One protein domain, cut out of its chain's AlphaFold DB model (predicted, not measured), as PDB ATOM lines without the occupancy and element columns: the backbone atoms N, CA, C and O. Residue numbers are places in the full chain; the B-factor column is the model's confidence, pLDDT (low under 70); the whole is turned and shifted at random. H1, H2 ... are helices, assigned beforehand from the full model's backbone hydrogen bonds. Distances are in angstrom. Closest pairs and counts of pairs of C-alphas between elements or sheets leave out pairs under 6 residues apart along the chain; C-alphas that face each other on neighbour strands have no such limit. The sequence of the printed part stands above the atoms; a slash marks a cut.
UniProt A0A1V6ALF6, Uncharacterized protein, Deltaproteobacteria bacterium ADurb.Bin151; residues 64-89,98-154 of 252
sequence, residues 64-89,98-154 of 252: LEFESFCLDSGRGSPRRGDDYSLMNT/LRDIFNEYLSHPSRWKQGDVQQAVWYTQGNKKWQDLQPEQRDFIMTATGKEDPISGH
ATOM      1  N   LEU A  64     256.436  74.856 265.491       51.97
ATOM      2  CA  LEU A  64     254.990  75.039 265.555       51.97
ATOM      3  C   LEU A  64     254.618  75.730 266.861       51.97
ATOM      4  O   LEU A  64     254.870  75.200 267.942       51.97
ATOM      5  N   GLU A  65     253.995  76.897 266.753       51.06
ATOM      6  CA  GLU A  65     253.493  77.647 267.901       51.06
ATOM      7  C   GLU A  65     251.989  77.393 268.059       51.06
ATOM      8  O   GLU A  65     251.175  77.699 267.184       51.06
ATOM      9  N   PHE A  66     251.629  76.765 269.177       49.03
ATOM     10  CA  PHE A  66     250.248  76.469 269.558       49.03
ATOM     11  C   PHE A  66     249.722  77.554 270.498       49.03
ATOM     12  O   PHE A  66     250.479  78.380 270.996       49.03
ATOM     13  N   GLU A  67     248.420  77.509 270.798       43.34
ATOM     14  CA  GLU A  67     247.705  78.432 271.697       43.34
ATOM     15  C   GLU A  67     248.363  78.714 273.061       43.34
ATOM     16  O   GLU A  67     247.974  79.678 273.718       43.34
ATOM     17  N   SER A  68     249.376  77.955 273.486       40.31
ATOM     18  CA  SER A  68     250.257  78.356 274.581       40.31
ATOM     19  C   SER A  68     251.317  79.356 274.100       40.31
ATOM     20  O   SER A  68     252.519  79.091 274.156       40.31
ATOM     21  N   PHE A  69     250.876  80.540 273.681       47.91
ATOM     22  CA  PHE A  69     251.746  81.708 273.704       47.91
ATOM     23  C   PHE A  69     251.945  82.101 275.171       47.91
ATOM     24  O   PHE A  69     251.258  82.975 275.702       47.91
ATOM     25  N   CYS A  70     252.877  81.426 275.849       41.25
ATOM     26  CA  CYS A  70     253.520  82.010 277.020       41.25
ATOM     27  C   CYS A  70     254.371  83.160 276.504       41.25
ATOM     28  O   CYS A  70     255.557  83.002 276.209       41.25
ATOM     29  N   LEU A  71     253.745  84.330 276.394       49.09
ATOM     30  CA  LEU A  71     254.447  85.597 276.279       49.09
ATOM     31  C   LEU A  71     255.074  85.974 277.636       49.09
ATOM     32  O   LEU A  71     254.975  87.112 278.085       49.09
ATOM     33  N   ASP A  72     255.659  84.985 278.321       38.75
ATOM     34  CA  ASP A  72     256.312  85.161 279.605       38.75
ATOM     35  C   ASP A  72     257.499  86.096 279.399       38.75
ATOM     36  O   ASP A  72     258.371  85.860 278.553       38.75
ATOM     37  N   SER A  73     257.523  87.160 280.198       35.41
ATOM     38  CA  SER A  73     258.636  88.096 280.267       35.41
ATOM     39  C   SER A  73     259.932  87.320 280.516       35.41
ATOM     40  O   SER A  73     260.088  86.698 281.566       35.41
ATOM     41  N   GLY A  74     260.854  87.348 279.554       37.94
ATOM     42  CA  GLY A  74     262.176  86.726 279.679       37.94
ATOM     43  C   GLY A  74     262.444  85.536 278.756       37.94
ATOM     44  O   GLY A  74     263.578  85.058 278.729       37.94
ATOM     45  N   ARG A  75     261.471  85.070 277.959       44.66
ATOM     46  CA  ARG A  75     261.770  84.154 276.841       44.66
ATOM     47  C   ARG A  75     262.191  84.945 275.601       44.66
ATOM     48  O   ARG A  75     261.621  85.988 275.302       44.66
ATOM     49  N   GLY A  76     263.222  84.455 274.913       44.41
ATOM     50  CA  GLY A  76     263.743  85.088 273.703       44.41
ATOM     51  C   GLY A  76     262.676  85.166 272.614       44.41
ATOM     52  O   GLY A  76     261.908  84.221 272.438       44.41
ATOM     53  N   SER A  77     262.633  86.290 271.903       50.06
ATOM     54  CA  SER A  77     261.774  86.471 270.735       50.06
ATOM     55  C   SER A  77     262.072  85.423 269.650       50.06
ATOM     56  O   SER A  77     263.190  84.890 269.606       50.06
ATOM     57  N   PRO A  78     261.098  85.139 268.764       53.34
ATOM     58  CA  PRO A  78     261.319  84.324 267.572       53.34
ATOM     59  C   PRO A  78     262.592  84.767 266.838       53.34
ATOM     60  O   PRO A  78     262.800  85.961 266.591       53.34
ATOM     61  N   ARG A  79     263.490  83.821 266.544       51.97
ATOM     62  CA  ARG A  79     264.773  84.117 265.893       51.97
ATOM     63  C   ARG A  79     264.551  84.358 264.406       51.97
ATOM     64  O   ARG A  79     263.864  83.603 263.729       51.97
ATOM     65  N   ARG A  80     265.185  85.398 263.871       44.12
ATOM     66  CA  ARG A  80     265.143  85.709 262.438       44.12
ATOM     67  C   ARG A  80     265.736  84.536 261.640       44.12
ATOM     68  O   ARG A  80     266.933  84.291 261.751       44.12
ATOM     69  N   GLY A  81     264.913  83.846 260.848       49.78
ATOM     70  CA  GLY A  81     265.336  82.755 259.961       49.78
ATOM     71  C   GLY A  81     264.741  81.375 260.254       49.78
ATOM     72  O   GLY A  81     264.955  80.480 259.442       49.78
ATOM     73  N   ASP A  82     263.995  81.186 261.348       48.66
ATOM     74  CA  ASP A  82     263.197  79.961 261.488       48.66
ATOM     75  C   ASP A  82     261.857  80.119 260.748       48.66
ATOM     76  O   ASP A  82     261.213  81.171 260.814       48.66
ATOM     77  N   ASP A  83     261.413  79.056 260.074       48.94
ATOM     78  CA  ASP A  83     260.090  78.994 259.453       48.94
ATOM     79  C   ASP A  83     259.020  78.768 260.532       48.94
ATOM     80  O   ASP A  83     258.583  77.645 260.811       48.94
ATOM     81  N   TYR A  84     258.603  79.861 261.171       52.22
ATOM     82  CA  TYR A  84     257.463  79.865 262.082       52.22
ATOM     83  C   TYR A  84     256.178  79.719 261.272       52.22
ATOM     84  O   TYR A  84     255.748  80.623 260.555       52.22
ATOM     85  N   SER A  85     255.541  78.560 261.392       48.69
ATOM     86  CA  SER A  85     254.246  78.311 260.773       48.69
ATOM     87  C   SER A  85     253.188  78.241 261.856       48.69
ATOM     88  O   SER A  85     253.086  77.263 262.601       48.69
ATOM     89  N   LEU A  86     252.352  79.273 261.913       55.44
ATOM     90  CA  LEU A  86     251.075  79.170 262.592       55.44
ATOM     91  C   LEU A  86     250.200  78.196 261.811       55.44
ATOM     92  O   LEU A  86     249.712  78.508 260.721       55.44
ATOM     93  N   MET A  87     250.022  76.995 262.362       51.84
ATOM     94  CA  MET A  87     249.103  76.013 261.798       51.84
ATOM     95  C   MET A  87     247.732  76.658 261.631       51.84
ATOM     96  O   MET A  87     247.265  77.356 262.530       51.84
ATOM     97  N   ASN A  88     247.069  76.387 260.503       51.97
ATOM     98  CA  ASN A  88     245.698  76.815 260.219       51.97
ATOM     99  C   ASN A  88     244.702  76.059 261.121       51.97
ATOM    100  O   ASN A  88     243.878  75.260 260.668       51.97
ATOM    101  N   THR A  89     244.839  76.266 262.427       53.69
ATOM    102  CA  THR A  89     244.031  75.649 263.461       53.69
ATOM    103  C   THR A  89     242.625  76.239 263.405       53.69
ATOM    104  O   THR A  89     242.440  77.401 263.029       53.69
ATOM    105  N   LEU A  98     243.764  87.123 263.771       80.94
ATOM    106  CA  LEU A  98     244.812  86.578 264.638       80.94
ATOM    107  C   LEU A  98     246.055  86.183 263.831       80.94
ATOM    108  O   LEU A  98     247.179  86.428 264.259       80.94
ATOM    109  N   ARG A  99     245.843  85.586 262.653       78.00
ATOM    110  CA  ARG A  99     246.926  85.238 261.731       78.00
ATOM    111  C   ARG A  99     247.709  86.475 261.304       78.00
ATOM    112  O   ARG A  99     248.930  86.442 261.315       78.00
ATOM    113  N   ASP A 100     247.004  87.543 260.949       85.19
ATOM    114  CA  ASP A 100     247.607  88.770 260.433       85.19
ATOM    115  C   ASP A 100     248.438  89.467 261.519       85.19
ATOM    116  O   ASP A 100     249.583  89.840 261.278       85.19
ATOM    117  N   ILE A 101     247.913  89.516 262.750       85.88
ATOM    118  CA  ILE A 101     248.620  90.009 263.944       85.88
ATOM    119  C   ILE A 101     249.944  89.280 264.162       85.88
ATOM    120  O   ILE A 101     250.980  89.910 264.371       85.88
ATOM    121  N   PHE A 102     249.934  87.951 264.115       79.25
ATOM    122  CA  PHE A 102     251.165  87.205 264.325       79.25
ATOM    123  C   PHE A 102     252.120  87.280 263.141       79.25
ATOM    124  O   PHE A 102     253.325  87.357 263.359       79.25
ATOM    125  N   ASN A 103     251.610  87.281 261.908       81.38
ATOM    126  CA  ASN A 103     252.448  87.457 260.727       81.38
ATOM    127  C   ASN A 103     253.216  88.784 260.801       81.38
ATOM    128  O   ASN A 103     254.408  88.796 260.515       81.38
ATOM    129  N   GLU A 104     252.557  89.866 261.231       85.38
ATOM    130  CA  GLU A 104     253.195  91.176 261.417       85.38
ATOM    131  C   GLU A 104     254.225  91.173 262.555       85.38
ATOM    132  O   GLU A 104     255.285  91.792 262.452       85.38
ATOM    133  N   TYR A 105     253.961  90.446 263.642       82.19
ATOM    134  CA  TYR A 105     254.945  90.307 264.714       82.19
ATOM    135  C   TYR A 105     256.181  89.506 264.275       82.19
ATOM    136  O   TYR A 105     257.307  89.900 264.571       82.19
ATOM    137  N   LEU A 106     255.985  88.401 263.554       75.31
ATOM    138  CA  LEU A 106     257.063  87.513 263.109       75.31
ATOM    139  C   LEU A 106     257.916  88.127 261.993       75.31
ATOM    140  O   LEU A 106     259.117  87.859 261.929       75.31
ATOM    141  N   SER A 107     257.331  88.965 261.135       76.50
ATOM    142  CA  SER A 107     258.077  89.708 260.114       76.50
ATOM    143  C   SER A 107     258.910  90.846 260.715       76.50
ATOM    144  O   SER A 107     259.990  91.150 260.202       76.50
ATOM    145  N   HIS A 108     258.461  91.437 261.832       79.44
ATOM    146  CA  HIS A 108     259.108  92.586 262.474       79.44
ATOM    147  C   HIS A 108     259.245  92.443 264.010       79.44
ATOM    148  O   HIS A 108     258.797  93.321 264.755       79.44
ATOM    149  N   PRO A 109     259.929  91.404 264.529       69.62
ATOM    150  CA  PRO A 109     259.932  91.093 265.965       69.62
ATOM    151  C   PRO A 109     260.622  92.158 266.830       69.62
ATOM    152  O   PRO A 109     260.371  92.234 268.029       69.62
ATOM    153  N   SER A 110     261.487  92.992 266.244       76.31
ATOM    154  CA  SER A 110     262.157  94.105 266.929       76.31
ATOM    155  C   SER A 110     261.348  95.405 266.944       76.31
ATOM    156  O   SER A 110     261.716  96.331 267.662       76.31
ATOM    157  N   ARG A 111     260.290  95.514 266.126       80.81
ATOM    158  CA  ARG A 111     259.473  96.731 265.997       80.81
ATOM    159  C   ARG A 111     258.404  96.823 267.083       80.81
ATOM    160  O   ARG A 111     258.071  97.920 267.517       80.81
ATOM    161  N   TRP A 112     257.883  95.679 267.514       82.44
ATOM    162  CA  TRP A 112     256.713  95.593 268.383       82.44
ATOM    163  C   TRP A 112     257.074  94.995 269.738       82.44
ATOM    164  O   TRP A 112     257.811  94.010 269.821       82.44
ATOM    165  N   LYS A 113     256.533  95.563 270.822       82.75
ATOM    166  CA  LYS A 113     256.722  94.983 272.152       82.75
ATOM    167  C   LYS A 113     255.814  93.770 272.294       82.75
ATOM    168  O   LYS A 113     254.668  93.758 271.855       82.75
ATOM    169  N   GLN A 114     256.301  92.777 273.021       76.81
ATOM    170  CA  GLN A 114     255.557  91.557 273.316       76.81
ATOM    171  C   GLN A 114     254.194  91.832 273.986       76.81
ATOM    172  O   GLN A 114     253.197  91.181 273.676       76.81
ATOM    173  N   GLY A 115     254.136  92.841 274.862       79.31
ATOM    174  CA  GLY A 115     252.897  93.266 275.516       79.31
ATOM    175  C   GLY A 115     251.845  93.814 274.546       79.31
ATOM    176  O   GLY A 115     250.654  93.594 274.764       79.31
ATOM    177  N   ASP A 116     252.262  94.459 273.454       84.25
ATOM    178  CA  ASP A 116     251.341  95.013 272.455       84.25
ATOM    179  C   ASP A 116     250.693  93.899 271.633       84.25
ATOM    180  O   ASP A 116     249.476  93.892 271.432       84.25
ATOM    181  N   VAL A 117     251.488  92.886 271.273       82.56
ATOM    182  CA  VAL A 117     251.004  91.658 270.629       82.56
ATOM    183  C   VAL A 117     249.997  90.948 271.527       82.56
ATOM    184  O   VAL A 117     248.925  90.556 271.069       82.56
ATOM    185  N   GLN A 118     250.281  90.838 272.828       82.75
ATOM    186  CA  GLN A 118     249.357  90.228 273.784       82.75
ATOM    187  C   GLN A 118     248.018  90.973 273.856       82.75
ATOM    188  O   GLN A 118     246.961  90.335 273.833       82.75
ATOM    189  N   GLN A 119     248.042  92.311 273.910       84.75
ATOM    190  CA  GLN A 119     246.807  93.101 273.909       84.75
ATOM    191  C   GLN A 119     246.025  92.924 272.606       84.75
ATOM    192  O   GLN A 119     244.801  92.793 272.655       84.75
ATOM    193  N   ALA A 120     246.702  92.853 271.459       86.06
ATOM    194  CA  ALA A 120     246.067  92.596 270.170       86.06
ATOM    195  C   ALA A 120     245.446  91.192 270.087       86.06
ATOM    196  O   ALA A 120     244.326  91.029 269.600       86.06
ATOM    197  N   VAL A 121     246.100  90.172 270.644       82.75
ATOM    198  CA  VAL A 121     245.515  88.826 270.746       82.75
ATOM    199  C   VAL A 121     244.262  88.851 271.629       82.75
ATOM    200  O   VAL A 121     243.207  88.378 271.204       82.75
ATOM    201  N   TRP A 122     244.318  89.459 272.818       82.12
ATOM    202  CA  TRP A 122     243.141  89.608 273.691       82.12
ATOM    203  C   TRP A 122     242.022  90.427 273.053       82.12
ATOM    204  O   TRP A 122     240.838  90.159 273.285       82.12
ATOM    205  N   TYR A 123     242.388  91.395 272.222       85.00
ATOM    206  CA  TYR A 123     241.453  92.154 271.421       85.00
ATOM    207  C   TYR A 123     240.682  91.241 270.461       85.00
ATOM    208  O   TYR A 123     239.453  91.195 270.539       85.00
ATOM    209  N   THR A 124     241.372  90.409 269.669       79.81
ATOM    210  CA  THR A 124     240.726  89.432 268.762       79.81
ATOM    211  C   THR A 124     239.901  88.352 269.463       79.81
ATOM    212  O   THR A 124     239.096  87.687 268.821       79.81
ATOM    213  N   GLN A 125     240.061  88.172 270.776       75.75
ATOM    214  CA  GLN A 125     239.234  87.274 271.591       75.75
ATOM    215  C   GLN A 125     237.962  87.950 272.131       75.75
ATOM    216  O   GLN A 125     237.062  87.273 272.629       75.75
ATOM    217  N   GLY A 126     237.867  89.280 272.037       75.75
ATOM    218  CA  GLY A 126     236.767  90.067 272.587       75.75
ATOM    219  C   GLY A 126     236.945  90.493 274.047       75.75
ATOM    220  O   GLY A 126     236.029  91.111 274.587       75.75
ATOM    221  N   ASN A 127     238.106  90.229 274.660       74.88
ATOM    222  CA  ASN A 127     238.402  90.575 276.060       74.88
ATOM    223  C   ASN A 127     238.707  92.070 276.259       74.88
ATOM    224  O   ASN A 127     238.559  92.592 277.363       74.88
ATOM    225  N   LYS A 128     239.138  92.762 275.199       80.50
ATOM    226  CA  LYS A 128     239.409  94.207 275.187       80.50
ATOM    227  C   LYS A 128     238.488  94.916 274.197       80.50
ATOM    228  O   LYS A 128     238.086  94.336 273.182       80.50
ATOM    229  N   LYS A 129     238.147  96.173 274.489       85.06
ATOM    230  CA  LYS A 129     237.475  97.075 273.545       85.06
ATOM    231  C   LYS A 129     238.511  97.949 272.849       85.06
ATOM    232  O   LYS A 129     239.558  98.223 273.425       85.06
ATOM    233  N   TRP A 130     238.199  98.411 271.638       89.88
ATOM    234  CA  TRP A 130     239.098  99.264 270.854       89.88
ATOM    235  C   TRP A 130     239.500 100.518 271.634       89.88
ATOM    236  O   TRP A 130     240.673 100.886 271.684       89.88
ATOM    237  N   GLN A 131     238.530 101.116 272.334       90.38
ATOM    238  CA  GLN A 131     238.711 102.331 273.126       90.38
ATOM    239  C   GLN A 131     239.643 102.141 274.333       90.38
ATOM    240  O   GLN A 131     240.240 103.113 274.786       90.38
ATOM    241  N   ASP A 132     239.808 100.906 274.817       90.19
ATOM    242  CA  ASP A 132     240.633 100.591 275.990       90.19
ATOM    243  C   ASP A 132     242.096 100.284 275.618       90.19
ATOM    244  O   ASP A 132     242.936 100.096 276.499       90.19
ATOM    245  N   LEU A 133     242.402 100.186 274.319       91.12
ATOM    246  CA  LEU A 133     243.755  99.945 273.819       91.12
ATOM    247  C   LEU A 133     244.569 101.238 273.789       91.12
ATOM    248  O   LEU A 133     244.041 102.300 273.444       91.12
ATOM    249  N   GLN A 134     245.861 101.123 274.096       93.50
ATOM    250  CA  GLN A 134     246.824 102.217 273.959       93.50
ATOM    251  C   GLN A 134     247.058 102.563 272.478       93.50
ATOM    252  O   GLN A 134     246.888 101.691 271.620       93.50
ATOM    253  N   PRO A 135     247.495 103.795 272.152       93.50
ATOM    254  CA  PRO A 135     247.775 104.194 270.772       93.50
ATOM    255  C   PRO A 135     248.735 103.242 270.045       93.50
ATOM    256  O   PRO A 135     248.445 102.828 268.931       93.50
ATOM    257  N   GLU A 136     249.810 102.810 270.714       90.62
ATOM    258  CA  GLU A 136     250.807 101.858 270.186       90.62
ATOM    259  C   GLU A 136     250.176 100.500 269.812       90.62
ATOM    260  O   GLU A 136     250.503  99.900 268.792       90.62
ATOM    261  N   GLN A 137     249.204 100.035 270.601       92.06
ATOM    262  CA  GLN A 137     248.500  98.768 270.367       92.06
ATOM    263  C   GLN A 137     247.523  98.877 269.199       92.06
ATOM    264  O   GLN A 137     247.371  97.935 268.423       92.06
ATOM    265  N   ARG A 138     246.855 100.030 269.072       93.50
ATOM    266  CA  ARG A 138     245.986 100.315 267.927       93.50
ATOM    267  C   ARG A 138     246.803 100.403 266.647       93.50
ATOM    268  O   ARG A 138     246.403  99.793 265.664       93.50
ATOM    269  N   ASP A 139     247.952 101.076 266.686       93.38
ATOM    270  CA  ASP A 139     248.870 101.188 265.549       93.38
ATOM    271  C   ASP A 139     249.378  99.816 265.087       93.38
ATOM    272  O   ASP A 139     249.337  99.505 263.896       93.38
ATOM    273  N   PHE A 140     249.747  98.941 266.029       92.31
ATOM    274  CA  PHE A 140     250.104  97.559 265.715       92.31
ATOM    275  C   PHE A 140     248.963  96.803 265.020       92.31
ATOM    276  O   PHE A 140     249.169  96.196 263.970       92.31
ATOM    277  N   ILE A 141     247.741  96.863 265.562       92.31
ATOM    278  CA  ILE A 141     246.578  96.185 264.968       92.31
ATOM    279  C   ILE A 141     246.254  96.762 263.586       92.31
ATOM    280  O   ILE A 141     245.956  96.006 262.662       92.31
ATOM    281  N   MET A 142     246.324  98.082 263.418       94.00
ATOM    282  CA  MET A 142     246.094  98.735 262.127       94.00
ATOM    283  C   MET A 142     247.164  98.343 261.111       94.00
ATOM    284  O   MET A 142     246.819  98.038 259.973       94.00
ATOM    285  N   THR A 143     248.430  98.268 261.524       92.50
ATOM    286  CA  THR A 143     249.530  97.818 260.660       92.50
ATOM    287  C   THR A 143     249.340  96.362 260.243       92.50
ATOM    288  O   THR A 143     249.451  96.042 259.063       92.50
ATOM    289  N   ALA A 144     248.984  95.489 261.188       89.94
ATOM    290  CA  ALA A 144     248.794  94.069 260.918       89.94
ATOM    291  C   ALA A 144     247.574  93.783 260.028       89.94
ATOM    292  O   ALA A 144     247.615  92.899 259.180       89.94
ATOM    293  N   THR A 145     246.469  94.505 260.233       89.25
ATOM    294  CA  THR A 145     245.167  94.175 259.620       89.25
ATOM    295  C   THR A 145     244.749  95.103 258.482       89.25
ATOM    296  O   THR A 145     243.797  94.799 257.760       89.25
ATOM    297  N   GLY A 146     245.418  96.248 258.332       90.56
ATOM    298  CA  GLY A 146     245.095  97.283 257.351       90.56
ATOM    299  C   GLY A 146     243.780  98.026 257.611       90.56
ATOM    300  O   GLY A 146     243.299  98.725 256.719       90.56
ATOM    301  N   LYS A 147     243.156  97.861 258.786       88.31
ATOM    302  CA  LYS A 147     241.846  98.447 259.113       88.31
ATOM    303  C   LYS A 147     241.838  99.084 260.496       88.31
ATOM    304  O   LYS A 147     242.436  98.566 261.436       88.31
ATOM    305  N   GLU A 148     241.084 100.169 260.626       87.62
ATOM    306  CA  GLU A 148     240.718 100.730 261.924       87.62
ATOM    307  C   GLU A 148     239.600  99.886 262.553       87.62
ATOM    308  O   GLU A 148     238.601  99.605 261.895       87.62
ATOM    309  N   ASP A 149     239.788  99.450 263.802       87.38
ATOM    310  CA  ASP A 149     238.873  98.550 264.521       87.38
ATOM    311  C   ASP A 149     238.396  97.336 263.672       87.38
ATOM    312  O   ASP A 149     237.219  97.206 263.317       87.38
ATOM    313  N   PRO A 150     239.299  96.387 263.351       83.94
ATOM    314  CA  PRO A 150     239.013  95.313 262.396       83.94
ATOM    315  C   PRO A 150     237.933  94.324 262.866       83.94
ATOM    316  O   PRO A 150     237.296  93.668 262.041       83.94
ATOM    317  N   ILE A 151     237.719  94.200 264.180       82.94
ATOM    318  CA  ILE A 151     236.735  93.284 264.780       82.94
ATOM    319  C   ILE A 151     235.407  93.958 265.136       82.94
ATOM    320  O   ILE A 151     234.512  93.278 265.657       82.94
ATOM    321  N   SER A 152     235.247  95.255 264.857       79.62
ATOM    322  CA  SER A 152     233.962  95.936 264.985       79.62
ATOM    323  C   SER A 152     232.899  95.204 264.169       79.62
ATOM    324  O   SER A 152     233.075  94.926 262.985       79.62
ATOM    325  N   GLY A 153     231.805  94.815 264.821       71.44
ATOM    326  CA  GLY A 153     230.715  94.083 264.172       71.44
ATOM    327  C   GLY A 153     231.004  92.613 263.845       71.44
ATOM    328  O   GLY A 153     230.141  91.961 263.260       71.44
ATOM    329  N   HIS A 154     232.152  92.044 264.239       78.06
ATOM    330  CA  HIS A 154     232.398  90.623 263.997       78.06
ATOM    331  C   HIS A 154     231.435  89.758 264.839       78.06
ATOM    332  O   HIS A 154     231.487  89.824 266.074       78.06
TER     333      HIS A 154
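AT A GLANCE: This is residues 64 to 89 and 98 to 154 of the 252 residues of an uncharacterized protein of Deltaproteobacteria bacterium ADurb.Bin151 (UniProt A0A1V6ALF6). There is little regular structure: H2 and H1 form a hairpin, H3 packs across both, and unnamed residues 64 to 89 loop outside this core. The printed part has 83 residues, three named helices in the order H1, H2, H3 and no named strand. It is all helix, with 32 residues in named elements, and compact, with radius of gyration of the C-alphas 12.6 A and spans 34 by 25 by 21 A.

HOW THE PARTS SIT: H2, residues 114 to 124, touches H1, residues 98 to 107, opposite ways at a shallow tilt of 20 degrees; closest C-alphas Leu 98 and Thr 124, 6.5 A. H3, residues 135 to 145, touches H2 at a steep tilt of 64 degrees; closest C-alphas Asp 116 and Gln 137, 5.2 A. H3 touches H1, about perpendicular at 80 degrees; closest C-alphas Ile 101 and Ala 144, 5.1 A. In H1, H2 and H3 every O i to N i+4 pair is within hydrogen-bond range.

IN THESE COORDINATES: From first to last C-alpha H2 measures 15.7 A, H3 15.2 A, H1 14.4 A. C-alpha 98 is at (244.812, 86.578, 264.638), C-alpha 145 at (245.167, 94.175, 259.620).

THE WHOLE: Residues 90 to 97 are cut out; C-alphas 89 and 98 are 11.0 A apart. Residues 64 to 89 and 109 have pLDDT under 70.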